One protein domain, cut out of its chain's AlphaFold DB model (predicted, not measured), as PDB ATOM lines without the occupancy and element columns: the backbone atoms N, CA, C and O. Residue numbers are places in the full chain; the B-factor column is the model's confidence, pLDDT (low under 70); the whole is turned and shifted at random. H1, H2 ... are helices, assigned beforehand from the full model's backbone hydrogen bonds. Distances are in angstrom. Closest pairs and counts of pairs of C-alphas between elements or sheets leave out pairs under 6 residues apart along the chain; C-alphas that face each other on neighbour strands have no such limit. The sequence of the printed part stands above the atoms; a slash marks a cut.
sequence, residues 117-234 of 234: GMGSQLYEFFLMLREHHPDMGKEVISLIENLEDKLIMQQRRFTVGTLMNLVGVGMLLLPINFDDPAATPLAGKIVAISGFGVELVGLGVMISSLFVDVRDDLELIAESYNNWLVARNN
ATOM      1  N   GLY A 117     140.193 121.222 136.321       52.19
ATOM      2  CA  GLY A 117     140.388 120.214 135.272       52.19
ATOM      3  C   GLY A 117     139.257 120.076 134.245       52.19
ATOM      4  O   GLY A 117     139.421 119.292 133.317       52.19
ATOM      5  N   MET A 118     138.155 120.832 134.358       61.53
ATOM      6  CA  MET A 118     137.017 120.749 133.419       61.53
ATOM      7  C   MET A 118     136.899 121.923 132.431       61.53
ATOM      8  O   MET A 118     136.096 121.867 131.503       61.53
ATOM      9  N   GLY A 119     137.768 122.935 132.536       64.00
ATOM     10  CA  GLY A 119     137.754 124.104 131.645       64.00
ATOM     11  C   GLY A 119     137.999 123.804 130.156       64.00
ATOM     12  O   GLY A 119     137.659 124.629 129.315       64.00
ATOM     13  N   SER A 120     138.544 122.632 129.804       67.12
ATOM     14  CA  SER A 120     138.761 122.253 128.401       67.12
ATOM     15  C   SER A 120     137.453 122.026 127.644       67.12
ATOM     16  O   SER A 120     137.355 122.432 126.495       67.12
ATOM     17  N   GLN A 121     136.434 121.445 128.286       69.88
ATOM     18  CA  GLN A 121     135.136 121.172 127.650       69.88
ATOM     19  C   GLN A 121     134.378 122.468 127.350       69.88
ATOM     20  O   GLN A 121     133.770 122.616 126.292       69.88
ATOM     21  N   LEU A 122     134.482 123.432 128.265       79.44
ATOM     22  CA  LEU A 122     133.949 124.778 128.091       79.44
ATOM     23  C   LEU A 122     134.647 125.510 126.936       79.44
ATOM     24  O   LEU A 122     133.981 126.093 126.083       79.44
ATOM     25  N   TYR A 123     135.979 125.440 126.874       78.94
ATOM     26  CA  TYR A 123     136.747 126.045 125.785       78.94
ATOM     27  C   TYR A 123     136.426 125.408 124.424       78.94
ATOM     28  O   TYR A 123     136.188 126.119 123.451       78.94
ATOM     29  N   GLU A 124     136.362 124.076 124.355       79.31
ATOM     30  CA  GLU A 124     135.998 123.335 123.140       79.31
ATOM     31  C   GLU A 124     134.604 123.715 122.635       79.31
ATOM     32  O   GLU A 124     134.414 123.896 121.431       79.31
ATOM     33  N   PHE A 125     133.638 123.898 123.542       86.38
ATOM     34  CA  PHE A 125     132.306 124.359 123.169       86.38
ATOM     35  C   PHE A 125     132.331 125.758 122.553       86.38
ATOM     36  O   PHE A 125     131.753 125.954 121.488       86.38
ATOM     37  N   PHE A 126     132.993 126.731 123.184       89.12
ATOM     38  CA  PHE A 126     133.018 128.094 122.650       89.12
ATOM     39  C   PHE A 126     133.832 128.211 121.361       89.12
ATOM     40  O   PHE A 126     133.475 129.007 120.492       89.12
ATOM     41  N   LEU A 127     134.872 127.393 121.194       85.81
ATOM     42  CA  LEU A 127     135.586 127.273 119.926       85.81
ATOM     43  C   LEU A 127     134.644 126.771 118.824       85.81
ATOM     44  O   LEU A 127     134.510 127.424 117.792       85.81
ATOM     45  N   MET A 128     133.932 125.672 119.082       88.81
ATOM     46  CA  MET A 128     132.931 125.121 118.165       88.81
ATOM     47  C   MET A 128     131.827 126.140 117.846       88.81
ATOM     48  O   MET A 128     131.450 126.304 116.687       88.81
ATOM     49  N   LEU A 129     131.342 126.874 118.850       88.44
ATOM     50  CA  LEU A 129     130.304 127.887 118.671       88.44
ATOM     51  C   LEU A 129     130.787 129.038 117.771       88.44
ATOM     52  O   LEU A 129     130.052 129.475 116.887       88.44
ATOM     53  N   ARG A 130     132.035 129.497 117.952       88.56
ATOM     54  CA  ARG A 130     132.680 130.517 117.101       88.56
ATOM     55  C   ARG A 130     132.923 130.012 115.674       88.56
ATOM     56  O   ARG A 130     132.790 130.787 114.732       88.56
ATOM     57  N   GLU A 131     133.255 128.733 115.500       86.38
ATOM     58  CA  GLU A 131     133.426 128.119 114.175       86.38
ATOM     59  C   GLU A 131     132.100 128.006 113.413       86.38
ATOM     60  O   GLU A 131     132.051 128.294 112.216       86.38
ATOM     61  N   HIS A 132     131.013 127.636 114.095       83.38
ATOM     62  CA  HIS A 132     129.680 127.575 113.491       83.38
ATOM     63  C   HIS A 132     129.082 128.959 113.212       83.38
ATOM     64  O   HIS A 132     128.353 129.125 112.232       83.38
ATOM     65  N   HIS A 133     129.402 129.953 114.041       86.44
ATOM     66  CA  HIS A 133     128.876 131.310 113.943       86.44
ATOM     67  C   HIS A 133     130.019 132.343 113.931       86.44
ATOM     68  O   HIS A 133     130.247 133.029 114.928       86.44
ATOM     69  N   PRO A 134     130.742 132.505 112.804       85.06
ATOM     70  CA  PRO A 134     131.860 133.451 112.714       85.06
ATOM     71  C   PRO A 134     131.416 134.923 112.797       85.06
ATOM     72  O   PRO A 134     132.231 135.810 113.042       85.06
ATOM     73  N   ASP A 135     130.127 135.188 112.588       87.88
ATOM     74  CA  ASP A 135     129.472 136.494 112.661       87.88
ATOM     75  C   ASP A 135     128.762 136.746 114.006       87.88
ATOM     76  O   ASP A 135     127.910 137.634 114.104       87.88
ATOM     77  N   MET A 136     129.105 135.967 115.038       89.62
ATOM     78  CA  MET A 136     128.550 136.084 116.386       89.62
ATOM     79  C   MET A 136     128.626 137.522 116.918       89.62
ATOM     80  O   MET A 136     129.593 138.253 116.692       89.62
ATOM     81  N   GLY A 137     127.579 137.944 117.630       89.56
ATOM     82  CA  GLY A 137     127.463 139.303 118.148       89.56
ATOM     83  C   GLY A 137     128.659 139.706 119.015       89.56
ATOM     84  O   GLY A 137     129.134 138.930 119.840       89.56
ATOM     85  N   LYS A 138     129.119 140.957 118.868       90.62
ATOM     86  CA  LYS A 138     130.265 141.499 119.629       90.62
ATOM     87  C   LYS A 138     130.093 141.374 121.144       90.62
ATOM     88  O   LYS A 138     131.072 141.172 121.851       90.62
ATOM     89  N   GLU A 139     128.863 141.516 121.624       91.25
ATOM     90  CA  GLU A 139     128.525 141.360 123.040       91.25
ATOM     91  C   GLU A 139     128.765 139.924 123.516       91.25
ATOM     92  O   GLU A 139     129.488 139.718 124.487       91.25
ATOM     93  N   VAL A 140     128.259 138.938 122.771       91.62
ATOM     94  CA  VAL A 140     128.463 137.510 123.051       91.62
ATOM     95  C   VAL A 140     129.952 137.172 123.066       91.62
ATOM     96  O   VAL A 140     130.437 136.552 124.009       91.62
ATOM     97  N   ILE A 141     130.696 137.635 122.054       91.81
ATOM     98  CA  ILE A 141     132.147 137.427 121.964       91.81
ATOM     99  C   ILE A 141     132.845 138.004 123.199       91.81
ATOM    100  O   ILE A 141     133.649 137.308 123.814       91.81
ATOM    101  N   SER A 142     132.499 139.230 123.602       91.94
ATOM    102  CA  SER A 142     133.090 139.876 124.775       91.94
ATOM    103  C   SER A 142     132.783 139.134 126.079       91.94
ATOM    104  O   SER A 142     133.649 139.056 126.950       91.94
ATOM    105  N   LEU A 143     131.579 138.577 126.233       91.31
ATOM    106  CA  LEU A 143     131.225 137.774 127.406       91.31
ATOM    107  C   LEU A 143     132.031 136.469 127.460       91.31
ATOM    108  O   LEU A 143     132.550 136.118 128.520       91.31
ATOM    109  N   ILE A 144     132.195 135.792 126.318       90.19
ATOM    110  CA  ILE A 144     133.023 134.581 126.216       90.19
ATOM    111  C   ILE A 144     134.491 134.906 126.534       90.19
ATOM    112  O   ILE A 144     135.100 134.209 127.340       90.19
ATOM    113  N   GLU A 145     135.051 135.978 125.966       90.12
ATOM    114  CA  GLU A 145     136.436 136.404 126.232       90.12
ATOM    115  C   GLU A 145     136.656 136.747 127.715       90.12
ATOM    116  O   GLU A 145     137.634 136.310 128.318       90.12
ATOM    117  N   ASN A 146     135.714 137.458 128.345       89.12
ATOM    118  CA  ASN A 146     135.779 137.757 129.777       89.12
ATOM    119  C   ASN A 146     135.774 136.482 130.636       89.12
ATOM    120  O   ASN A 146     136.474 136.413 131.650       89.12
ATOM    121  N   LEU A 147     134.983 135.476 130.254       87.19
ATOM    122  CA  LEU A 147     134.957 134.185 130.932       87.19
ATOM    123  C   LEU A 147     136.280 133.428 130.739       87.19
ATOM    124  O   LEU A 147     136.843 132.931 131.716       87.19
ATOM    125  N   GLU A 148     136.817 133.389 129.518       84.94
ATOM    126  CA  GLU A 148     138.128 132.799 129.210       84.94
ATOM    127  C   GLU A 148     139.243 133.448 130.053       84.94
ATOM    128  O   GLU A 148     140.027 132.741 130.693       84.94
ATOM    129  N   ASP A 149     139.264 134.778 130.163       85.38
ATOM    130  CA  ASP A 149     140.227 135.518 130.984       85.38
ATOM    131  C   ASP A 149     140.108 135.188 132.480       85.38
ATOM    132  O   ASP A 149     141.121 134.989 133.168       85.38
ATOM    133  N   LYS A 150     138.877 135.077 133.006       83.19
ATOM    134  CA  LYS A 150     138.633 134.653 134.396       83.19
ATOM    135  C   LYS A 150     139.182 133.248 134.644       83.19
ATOM    136  O   LYS A 150     139.858 133.038 135.657       83.19
ATOM    137  N   LEU A 151     138.958 132.314 133.721       79.31
ATOM    138  CA  LEU A 151     139.440 130.932 133.815       79.31
ATOM    139  C   LEU A 151     140.968 130.844 133.716       79.31
ATOM    140  O   LEU A 151     141.602 130.153 134.516       79.31
ATOM    141  N   ILE A 152     141.587 131.594 132.802       81.12
ATOM    142  CA  ILE A 152     143.051 131.689 132.693       81.12
ATOM    143  C   ILE A 152     143.639 132.239 133.993       81.12
ATOM    144  O   ILE A 152     144.621 131.706 134.521       81.12
ATOM    145  N   MET A 153     143.037 133.291 134.547       81.75
ATOM    146  CA  MET A 153     143.480 133.869 135.811       81.75
ATOM    147  C   MET A 153     143.320 132.878 136.972       81.75
ATOM    148  O   MET A 153     144.220 132.783 137.813       81.75
ATOM    149  N   GLN A 154     142.224 132.121 137.012       78.06
ATOM    150  CA  GLN A 154     141.988 131.065 137.995       78.06
ATOM    151  C   GLN A 154     143.068 129.978 137.913       78.06
ATOM    152  O   GLN A 154     143.733 129.697 138.913       78.06
ATOM    153  N   GLN A 155     143.324 129.445 136.713       78.38
ATOM    154  CA  GLN A 155     144.355 128.435 136.463       78.38
ATOM    155  C   GLN A 155     145.750 128.950 136.829       78.38
ATOM    156  O   GLN A 155     146.555 128.231 137.431       78.38
ATOM    157  N   ARG A 156     146.048 130.214 136.514       81.69
ATOM    158  CA  ARG A 156     147.325 130.845 136.858       81.69
ATOM    159  C   ARG A 156     147.494 130.971 138.369       81.69
ATOM    160  O   ARG A 156     148.556 130.623 138.876       81.69
ATOM    161  N   ARG A 157     146.468 131.429 139.094       81.56
ATOM    162  CA  ARG A 157     146.493 131.521 140.566       81.56
ATOM    163  C   ARG A 157     146.678 130.148 141.201       81.56
ATOM    164  O   ARG A 157     147.550 129.995 142.050       81.56
ATOM    165  N   PHE A 158     145.940 129.144 140.735       80.38
ATOM    166  CA  PHE A 158     146.099 127.771 141.204       80.38
ATOM    167  C   PHE A 158     147.524 127.245 140.975       80.38
ATOM    168  O   PHE A 158     148.147 126.699 141.887       80.38
ATOM    169  N   THR A 159     148.067 127.455 139.773       80.44
ATOM    170  CA  THR A 159     149.434 127.047 139.411       80.44
ATOM    171  C   THR A 159     150.469 127.735 140.297       80.44
ATOM    172  O   THR A 159     151.355 127.075 140.836       80.44
ATOM    173  N   VAL A 160     150.338 129.050 140.503       82.19
ATOM    174  CA  VAL A 160     151.222 129.820 141.390       82.19
ATOM    175  C   VAL A 160     151.152 129.281 142.815       82.19
ATOM    176  O   VAL A 160     152.194 129.016 143.406       82.19
ATOM    177  N   GLY A 161     149.954 129.047 143.351       79.06
ATOM    178  CA  GLY A 161     149.790 128.487 144.691       79.06
ATOM    179  C   GLY A 161     150.368 127.073 144.829       79.06
ATOM    180  O   GLY A 161     151.017 126.772 145.827       79.06
ATOM    181  N   THR A 162     150.243 126.237 143.795       79.81
ATOM    182  CA  THR A 162     150.856 124.897 143.745       79.81
ATOM    183  C   THR A 162     152.382 124.982 143.772       79.81
ATOM    184  O   THR A 162     153.029 124.279 144.545       79.81
ATOM    185  N   LEU A 163     152.972 125.875 142.971       82.75
ATOM    186  CA  LEU A 163     154.418 126.106 142.963       82.75
ATOM    187  C   LEU A 163     154.911 126.643 144.310       82.75
ATOM    188  O   LEU A 163     155.943 126.192 144.799       82.75
ATOM    189  N   MET A 164     154.167 127.562 144.931       81.75
ATOM    190  CA  MET A 164     154.478 128.062 146.271       81.75
ATOM    191  C   MET A 164     154.441 126.940 147.307       81.75
ATOM    192  O   MET A 164     155.372 126.830 148.093       81.75
ATOM    193  N   ASN A 165     153.441 126.057 147.265       81.50
ATOM    194  CA  ASN A 165     153.384 124.896 148.152       81.50
ATOM    195  C   ASN A 165     154.566 123.945 147.941       81.50
ATOM    196  O   ASN A 165     155.189 123.533 148.913       81.50
ATOM    197  N   LEU A 166     154.945 123.647 146.693       81.00
ATOM    198  CA  LEU A 166     156.122 122.813 146.406       81.00
ATOM    199  C   LEU A 166     157.419 123.440 146.938       81.00
ATOM    200  O   LEU A 166     158.250 122.747 147.525       81.00
ATOM    201  N   VAL A 167     157.583 124.753 146.763       84.81
ATOM    202  CA  VAL A 167     158.725 125.505 147.303       84.81
ATOM    203  C   VAL A 167     158.701 125.490 148.833       84.81
ATOM    204  O   VAL A 167     159.734 125.230 149.445       84.81
ATOM    205  N   GLY A 168     157.538 125.709 149.449       78.06
ATOM    206  CA  GLY A 168     157.339 125.666 150.899       78.06
ATOM    207  C   GLY A 168     157.700 124.307 151.496       78.06
ATOM    208  O   GLY A 168     158.494 124.248 152.432       78.06
ATOM    209  N   VAL A 169     157.230 123.216 150.886       81.19
ATOM    210  CA  VAL A 169     157.586 121.836 151.258       81.19
ATOM    211  C   VAL A 169     159.088 121.594 151.110       81.19
ATOM    212  O   VAL A 169     159.713 121.032 152.008       81.19
ATOM    213  N   GLY A 170     159.700 122.058 150.017       79.94
ATOM    214  CA  GLY A 170     161.150 121.972 149.832       79.94
ATOM    215  C   GLY A 170     161.920 122.710 150.929       79.94
ATOM    216  O   GLY A 170     162.853 122.162 151.510       79.94
ATOM    217  N   MET A 171     161.498 123.928 151.268       82.25
ATOM    218  CA  MET A 171     162.086 124.725 152.349       82.25
ATOM    219  C   MET A 171     161.856 124.114 153.733       82.25
ATOM    220  O   MET A 171     162.693 124.288 154.613       82.25
ATOM    221  N   LEU A 172     160.751 123.398 153.933       80.06
ATOM    222  CA  LEU A 172     160.447 122.712 155.182       80.06
ATOM    223  C   LEU A 172     161.304 121.455 155.349       80.06
ATOM    224  O   LEU A 172     161.823 121.220 156.433       80.06
ATOM    225  N   LEU A 173     161.484 120.669 154.285       79.06
ATOM    226  CA  LEU A 173     162.110 119.350 154.368       79.06
ATOM    227  C   LEU A 173     163.628 119.363 154.145       79.06
ATOM    228  O   LEU A 173     164.349 118.687 154.871       79.06
ATOM    229  N   LEU A 174     164.137 120.119 153.170       79.81
ATOM    230  CA  LEU A 174     165.557 120.075 152.787       79.81
ATOM    231  C   LEU A 174     166.554 120.491 153.882       79.81
ATOM    232  O   LEU A 174     167.634 119.904 153.931       79.81
ATOM    233  N   PRO A 175     166.276 121.493 154.739       77.06
ATOM    234  CA  PRO A 175     167.249 121.915 155.738       77.06
ATOM    235  C   PRO A 175     167.214 121.080 157.023       77.06
ATOM    236  O   PRO A 175     168.090 121.268 157.866       77.06
ATOM    237  N   ILE A 176     166.213 120.212 157.214       73.50
ATOM    238  CA  ILE A 176     166.054 119.426 158.441       73.50
ATOM    239  C   ILE A 176     166.940 118.184 158.367       73.50
ATOM    240  O   ILE A 176     166.847 117.385 157.438       73.50
ATOM    241  N   ASN A 177     167.774 117.989 159.388       74.31
ATOM    242  CA  ASN A 177     168.405 116.695 159.606       74.31
ATOM    243  C   ASN A 177     167.371 115.752 160.238       74.31
ATOM    244  O   ASN A 177     167.035 115.901 161.412       74.31
ATOM    245  N   PHE A 178     166.834 114.819 159.453       73.56
ATOM    246  CA  PHE A 178     165.780 113.908 159.911       73.56
ATOM    247  C   PHE A 178     166.266 112.869 160.932       73.56
ATOM    248  O   PHE A 178     165.455 112.395 161.724       73.56
ATOM    249  N   ASP A 179     167.566 112.564 160.955       78.12
ATOM    250  CA  ASP A 179     168.154 111.616 161.911       78.12
ATOM    251  C   ASP A 179     168.420 112.270 163.278       78.12
ATOM    252  O   ASP A 179     168.301 111.623 164.319       78.12
ATOM    253  N   ASP A 180     168.738 113.570 163.288       80.56
ATOM    254  CA  ASP A 180     168.871 114.384 164.502       80.56
ATOM    255  C   ASP A 180     168.306 115.807 164.289       80.56
ATOM    256  O   ASP A 180     169.036 116.745 163.931       80.56
ATOM    257  N   PRO A 181     166.998 116.007 164.545       72.69
ATOM    258  CA  PRO A 181     166.345 117.303 164.373       72.69
ATOM    259  C   PRO A 181     166.921 118.396 165.283       72.69
ATOM    260  O   PRO A 181     166.909 119.580 164.923       72.69
ATOM    261  N   ALA A 182     167.451 118.025 166.455       76.12
ATOM    262  CA  ALA A 182     168.020 118.973 167.406       76.12
ATOM    263  C   ALA A 182     169.320 119.586 166.866       76.12
ATOM    264  O   ALA A 182     169.523 120.797 167.025       76.12
ATOM    265  N   ALA A 183     170.116 118.788 166.144       82.50
ATOM    266  CA  ALA A 183     171.351 119.200 165.478       82.50
ATOM    267  C   ALA A 183     171.146 120.081 164.230       82.50
ATOM    268  O   ALA A 183     172.122 120.605 163.688       82.50
ATOM    269  N   THR A 184     169.905 120.301 163.778       79.94
ATOM    270  CA  THR A 184     169.627 121.193 162.641       79.94
ATOM    271  C   THR A 184     170.111 122.628 162.944       79.94
ATOM    272  O   THR A 184     169.680 123.216 163.949       79.94
ATOM    273  N   PRO A 185     170.968 123.234 162.092       83.44
ATOM    274  CA  PRO A 185     171.464 124.598 162.286       83.44
ATOM    275  C   PRO A 185     170.335 125.633 162.362       83.44
ATOM    276  O   PRO A 185     169.300 125.487 161.712       83.44
ATOM    277  N   LEU A 186     170.548 126.733 163.098       85.19
ATOM    278  CA  LEU A 186     169.543 127.797 163.261       85.19
ATOM    279  C   LEU A 186     169.054 128.358 161.914       85.19
ATOM    280  O   LEU A 186     167.858 128.571 161.743       85.19
ATOM    281  N   ALA A 187     169.956 128.533 160.943       81.19
ATOM    282  CA  ALA A 187     169.597 128.955 159.590       81.19
ATOM    283  C   ALA A 187     168.621 127.971 158.918       81.19
ATOM    284  O   ALA A 187     167.643 128.400 158.316       81.19
ATOM    285  N   GLY A 188     168.828 126.662 159.094       82.00
ATOM    286  CA  GLY A 188     167.922 125.633 158.587       82.00
ATOM    287  C   GLY A 188     166.543 125.673 159.250       82.00
ATOM    288  O   GLY A 188     165.529 125.579 158.566       82.00
ATOM    289  N   LYS A 189     166.492 125.926 160.566       81.62
ATOM    290  CA  LYS A 189     165.232 126.114 161.311       81.62
ATOM    291  C   LYS A 189     164.455 127.348 160.827       81.62
ATOM    292  O   LYS A 189     163.240 127.277 160.669       81.62
ATOM    293  N   ILE A 190     165.141 128.460 160.546       84.50
ATOM    294  CA  ILE A 190     164.523 129.683 159.997       84.50
ATOM    295  C   ILE A 190     163.975 129.438 158.585       84.50
ATOM    296  O   ILE A 190     162.860 129.869 158.282       84.50
ATOM    297  N   VAL A 191     164.723 128.729 157.732       85.06
ATOM    298  CA  VAL A 191     164.262 128.348 156.386       85.06
ATOM    299  C   VAL A 191     163.025 127.452 156.474       85.06
ATOM    300  O   VAL A 191     162.059 127.719 155.766       85.06
ATOM    301  N   ALA A 192     162.996 126.483 157.393       79.38
ATOM    302  CA  ALA A 192     161.839 125.610 157.592       79.38
ATOM    303  C   ALA A 192     160.582 126.374 158.050       79.38
ATOM    304  O   ALA A 192     159.507 126.188 157.481       79.38
ATOM    305  N   ILE A 193     160.714 127.294 159.016       85.00
ATOM    306  CA  ILE A 193     159.606 128.163 159.462       85.00
ATOM    307  C   ILE A 193     159.118 129.058 158.315       85.00
ATOM    308  O   ILE A 193     157.915 129.242 158.129       85.00
ATOM    309  N   SER A 194     160.042 129.596 157.517       82.75
ATOM    310  CA  SER A 194     159.698 130.411 156.347       82.75
ATOM    311  C   SER A 194     158.984 129.580 155.276       82.75
ATOM    312  O   SER A 194     158.028 130.063 154.676       82.75
ATOM    313  N   GLY A 195     159.394 128.322 155.083       82.44
ATOM    314  CA  GLY A 195     158.747 127.363 154.186       82.44
ATOM    315  C   GLY A 195     157.285 127.115 154.544       82.44
ATOM    316  O   GLY A 195     156.426 127.194 153.669       82.44
ATOM    317  N   PHE A 196     156.987 126.949 155.836       79.75
ATOM    318  CA  PHE A 196     155.608 126.851 156.329       79.75
ATOM    319  C   PHE A 196     154.785 128.118 156.032       79.75
ATOM    320  O   PHE A 196     153.626 128.041 155.633       79.75
ATOM    321  N   GLY A 197     155.388 129.305 156.167       83.00
ATOM    322  CA  GLY A 197     154.740 130.565 155.785       83.00
ATOM    323  C   GLY A 197     154.418 130.646 154.288       83.00
ATOM    324  O   GLY A 197     153.323 131.066 153.913       83.00
ATOM    325  N   VAL A 198     155.343 130.206 153.429       84.00
ATOM    326  CA  VAL A 198     155.140 130.149 151.971       84.00
ATOM    327  C   VAL A 198     154.028 129.160 151.605       84.00
ATOM    328  O   VAL A 198     153.213 129.475 150.739       84.00
ATOM    329  N   GLU A 199     153.947 128.018 152.289       80.88
ATOM    330  CA  GLU A 199     152.881 127.023 152.113       80.88
ATOM    331  C   GLU A 199     151.500 127.594 152.484       80.88
ATOM    332  O   GLU A 199     150.557 127.530 151.697       80.88
ATOM    333  N   LEU A 200     151.374 128.264 153.636       84.81
ATOM    334  CA  LEU A 200     150.111 128.899 154.035       84.81
ATOM    335  C   LEU A 200     149.635 129.952 153.023       84.81
ATOM    336  O   LEU A 200     148.447 130.011 152.699       84.81
ATOM    337  N   VAL A 201     150.552 130.769 152.498       85.00
ATOM    338  CA  VAL A 201     150.220 131.745 151.449       85.00
ATOM    339  C   VAL A 201     149.843 131.030 150.147       85.00
ATOM    340  O   VAL A 201     148.857 131.411 149.517       85.00
ATOM    341  N   GLY A 202     150.570 129.977 149.765       76.50
ATOM    342  CA  GLY A 202     150.271 129.153 148.592       76.50
ATOM    343  C   GLY A 202     148.865 128.556 148.644       76.50
ATOM    344  O   GLY A 202     148.089 128.725 147.701       76.50
ATOM    345  N   LEU A 203     148.491 127.951 149.774       80.00
ATOM    346  CA  LEU A 203     147.136 127.460 150.038       80.00
ATOM    347  C   LEU A 203     146.090 128.576 149.978       80.00
ATOM    348  O   LEU A 203     145.041 128.387 149.365       80.00
ATOM    349  N   GLY A 204     146.370 129.751 150.548       81.62
ATOM    350  CA  GLY A 204     145.471 130.907 150.468       81.62
ATOM    351  C   GLY A 204     145.195 131.341 149.025       81.62
ATOM    352  O   GLY A 204     144.040 131.553 148.645       81.62
ATOM    353  N   VAL A 205     146.236 131.398 148.189       79.75
ATOM    354  CA  VAL A 205     146.104 131.699 146.754       79.75
ATOM    355  C   VAL A 205     145.282 130.617 146.042       79.75
ATOM    356  O   VAL A 205     144.379 130.959 145.277       79.75
ATOM    357  N   MET A 206     145.517 129.330 146.326       73.38
ATOM    358  CA  MET A 206     144.739 128.225 145.740       73.38
ATOM    359  C   MET A 206     143.264 128.281 146.149       73.38
ATOM    360  O   MET A 206     142.391 128.223 145.288       73.38
ATOM    361  N   ILE A 207     142.965 128.459 147.435       72.00
ATOM    362  CA  ILE A 207     141.589 128.531 147.939       72.00
ATOM    363  C   ILE A 207     140.854 129.728 147.328       72.00
ATOM    364  O   ILE A 207     139.720 129.583 146.882       72.00
ATOM    365  N   SER A 208     141.513 130.885 147.204       72.12
ATOM    366  CA  SER A 208     140.919 132.061 146.552       72.12
ATOM    367  C   SER A 208     140.543 131.823 145.082       72.12
ATOM    368  O   SER A 208     139.660 132.495 144.558       72.12
ATOM    369  N   SER A 209     141.191 130.859 144.417       67.38
ATOM    370  CA  SER A 209     140.869 130.473 143.041       67.38
ATOM    371  C   SER A 209     139.684 129.504 142.944       67.38
ATOM    372  O   SER A 209     139.066 129.422 141.892       67.38
ATOM    373  N   LEU A 210     139.300 128.812 144.022       63.41
ATOM    374  CA  LEU A 210     138.160 127.880 144.016       63.41
ATOM    375  C   LEU A 210     136.793 128.582 144.092       63.41
ATOM    376  O   LEU A 210     135.780 127.961 143.794       63.41
ATOM    377  N   PHE A 211     136.765 129.861 144.475       59.41
ATOM    378  CA  PHE A 211     135.538 130.643 144.675       59.41
ATOM    379  C   PHE A 211     135.251 131.652 143.556       59.41
ATOM    380  O   PHE A 211     134.457 132.569 143.755       59.41
ATOM    381  N   VAL A 212     135.902 131.534 142.394       62.16
ATOM    382  CA  VAL A 212     135.540 132.365 141.238       62.16
ATOM    383  C   VAL A 212     134.209 131.847 140.702       62.16
ATOM    384  O   VAL A 212     134.164 130.833 140.007       62.16
ATOM    385  N   ASP A 213     133.124 132.514 141.089       65.81
ATOM    386  CA  ASP A 213     131.799 132.202 140.575       65.81
ATOM    387  C   ASP A 213     131.675 132.717 139.140       65.81
ATOM    388  O   ASP A 213     131.901 133.891 138.853       65.81
ATOM    389  N   VAL A 214     131.363 131.794 138.242       68.88
ATOM    390  CA  VAL A 214     131.165 132.017 136.804       68.88
ATOM    391  C   VAL A 214     129.786 131.521 136.366       68.88
ATOM    392  O   VAL A 214     129.512 131.405 135.176       68.88
ATOM    393  N   ARG A 215     128.906 131.188 137.326       68.00
ATOM    394  CA  ARG A 215     127.515 130.784 137.061       68.00
ATOM    395  C   ARG A 215     126.769 131.879 136.310       68.00
ATOM    396  O   ARG A 215     126.217 131.597 135.252       68.00
ATOM    397  N   ASP A 216     126.847 133.104 136.817       73.62
ATOM    398  CA  ASP A 216     126.165 134.260 136.234       73.62
ATOM    399  C   ASP A 216     126.686 134.564 134.819       73.62
ATOM    400  O   ASP A 216     125.907 134.896 133.930       73.62
ATOM    401  N   ASP A 217     127.989 134.374 134.572       83.31
ATOM    402  CA  ASP A 217     128.578 134.575 133.241       83.31
ATOM    403  C   ASP A 217     128.014 133.577 132.216       83.31
ATOM    404  O   ASP A 217     127.726 133.949 131.081       83.31
ATOM    405  N   LEU A 218     127.834 132.307 132.601       85.25
ATOM    406  CA  LEU A 218     127.316 131.267 131.705       85.25
ATOM    407  C   LEU A 218     125.846 131.496 131.336       85.25
ATOM    408  O   LEU A 218     125.462 131.254 130.192       85.25
ATOM    409  N   GLU A 219     125.028 131.948 132.279       86.81
ATOM    410  CA  GLU A 219     123.635 132.311 132.008       86.81
ATOM    411  C   GLU A 219     123.565 133.499 131.042       86.81
ATOM    412  O   GLU A 219     122.932 133.405 129.991       86.81
ATOM    413  N   LEU A 220     124.329 134.561 131.325       89.06
ATOM    414  CA  LEU A 220     124.398 135.761 130.488       89.06
ATOM    415  C   LEU A 220     124.891 135.473 129.065       89.06
ATOM    416  O   LEU A 220     124.366 136.041 128.106       89.06
ATOM    417  N   ILE A 221     125.880 134.588 128.899       90.06
ATOM    418  CA  ILE A 221     126.357 134.181 127.569       90.06
ATOM    419  C   ILE A 221     125.239 133.491 126.783       90.06
ATOM    420  O   ILE A 221     125.045 133.815 125.611       90.06
ATOM    421  N   ALA A 222     124.494 132.576 127.409       87.94
ATOM    422  CA  ALA A 222     123.394 131.874 126.751       87.94
ATOM    423  C   ALA A 222     122.273 132.846 126.349       87.94
ATOM    424  O   ALA A 222     121.826 132.827 125.202       87.94
ATOM    425  N   GLU A 223     121.869 133.746 127.249       89.56
ATOM    426  CA  GLU A 223     120.862 134.774 126.965       89.56
ATOM    427  C   GLU A 223     121.295 135.713 125.831       89.56
ATOM    428  O   GLU A 223     120.541 135.933 124.881       89.56
ATOM    429  N   SER A 224     122.522 136.241 125.891       90.75
ATOM    430  CA  SER A 224     123.057 137.163 124.881       90.75
ATOM    431  C   SER A 224     123.171 136.494 123.509       90.75
ATOM    432  O   SER A 224     122.779 137.072 122.492       90.75
ATOM    433  N   TYR A 225     123.643 135.246 123.472       91.69
ATOM    434  CA  TYR A 225     123.740 134.465 122.244       91.69
ATOM    435  C   TYR A 225     122.360 134.193 121.626       91.69
ATOM    436  O   TYR A 225     122.171 134.427 120.431       91.69
ATOM    437  N   ASN A 226     121.376 133.790 122.432       88.12
ATOM    438  CA  ASN A 226     120.015 133.535 121.957       88.12
ATOM    439  C   ASN A 226     119.354 134.819 121.427       88.12
ATOM    440  O   ASN A 226     118.729 134.806 120.367       88.12
ATOM    441  N   ASN A 227     119.548 135.952 122.110       87.88
ATOM    442  CA  ASN A 227     119.059 137.254 121.652       87.88
ATOM    443  C   ASN A 227     119.689 137.668 120.316       87.88
ATOM    444  O   ASN A 227     118.987 138.136 119.418       87.88
ATOM    445  N   TRP A 228     121.003 137.474 120.157       92.00
ATOM    446  CA  TRP A 228     121.693 137.715 118.889       92.00
ATOM    447  C   TRP A 228     121.159 136.814 117.767       92.00
ATOM    448  O   TRP A 228     120.904 137.300 116.664       92.00
ATOM    449  N   LEU A 229     120.940 135.527 118.046       86.38
ATOM    450  CA  LEU A 229     120.427 134.563 117.074       86.38
ATOM    451  C   LEU A 229     119.013 134.928 116.597       86.38
ATOM    452  O   LEU A 229     118.730 134.872 115.399       86.38
ATOM    453  N   VAL A 230     118.139 135.350 117.512       84.00
ATOM    454  CA  VAL A 230     116.795 135.849 117.183       84.00
ATOM    455  C   VAL A 230     116.885 137.130 116.351       84.00
ATOM    456  O   VAL A 230     116.182 137.260 115.353       84.00
ATOM    457  N   ALA A 231     117.760 138.070 116.718       84.62
ATOM    458  CA  ALA A 231     117.932 139.326 115.985       84.62
ATOM    459  C   ALA A 231     118.508 139.132 114.573       84.62
ATOM    460  O   ALA A 231     118.201 139.910 113.680       84.62
ATOM    461  N   ARG A 232     119.338 138.105 114.363       81.81
ATOM    462  CA  ARG A 232     119.912 137.761 113.054       81.81
ATOM    463  C   ARG A 232     118.880 137.177 112.084       81.81
ATOM    464  O   ARG A 232     119.032 137.335 110.876       81.81
ATOM    465  N   ASN A 233     117.897 136.447 112.606       70.62
ATOM    466  CA  ASN A 233     116.921 135.695 111.812       70.62
ATOM    467  C   ASN A 233     115.591 136.446 111.593       70.62
ATOM    468  O   ASN A 233     114.705 135.907 110.930       70.62
ATOM    469  N   ASN A 234     115.461 137.668 112.126       65.31
ATOM    470  CA  ASN A 234     114.365 138.609 111.861       65.31
ATOM    471  C   ASN A 234     114.821 139.730 110.921       65.31
ATOM    472  O   ASN A 234     113.982 140.192 110.117       65.31
TER     473      ASN A 234
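This is residues 117 to 234 of the 234 residues of an uncharacterized protein of Spirochaetae bacterium HGW-Spirochaetae-8 (UniProt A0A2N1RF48). The model is a long, thin rod built on a helical hairpin: H2, the longest helix, runs along most of it, and H3 folds back beside the second half of H2. H4 then carries the returning run on past the first residues of H2, while the short H1 lies loosely beside the first half of H2, and the loop of residues 174 to 185 closes the opposite end of the rod. The printed part has 118 residues with four named helices, in the order H1, H2, H3, H4, and no named strand; the class is all helix. It is extended, with a radius of gyration of the C-alphas of 22.9 A, and spans 81 by 21 by 17 A.

H1, residues 119 to 132, and H2, residues 138 to 173, form a helical hairpin. They only just touch, with 3 pairs of C-alphas within 8 A, and H2 does so with residues 144 to 151 alone. Their closest C-alphas, those of Gly 119 and Leu 151, are 7.4 A apart, and they run opposite ways at a shallow tilt of 24 degrees. H2 and H3, residues 186 to 210, form a second helical hairpin and touch through 58 pairs of C-alphas within 8 A. Their closest C-alphas, those of Gly 168 and Gly 195, are 4.0 A apart; the tilt is shallow, 22 degrees, opposite ways. H4, residues 215 to 233, touches H2, which meets it with residues 139 to 147 alone. The closest C-alphas, those of Val 140 and Tyr 225, are 5.7 A apart, at a shallow tilt of 24 degrees, opposite ways. H2 is the hub, touching the three other helices. H1 is apart from H3 and from H4, and H3 is apart from H4. In H1, H2, H3 and H4 every O i to N i+4 pair is within hydrogen-bond range.

H1 begins with C-alpha 119 at (137.754, 124.104, 131.645) and is 20.2 A from first to last C-alpha. H2 measures 52.1 A, and its C-alpha 173 is at (162.110, 119.350, 154.368). H3 measures 36.8 A. H4 measures 27.8 A and ends with C-alpha 233 at (116.921, 135.695, 111.812).

The C-alphas of Ala 183 and Asn 234, the two farthest apart, are 80.6 A from each other. The printed part has no cut, and Asn 234 is the chain's last residue. The link from H2 to H3 is long, with 12 residues; those from H1 to H2 and from H3 to H4 are tight. The mean pLDDT of the printed part is 81.0, and residues 117 to 121, 209 to 215 and 234 are under 70.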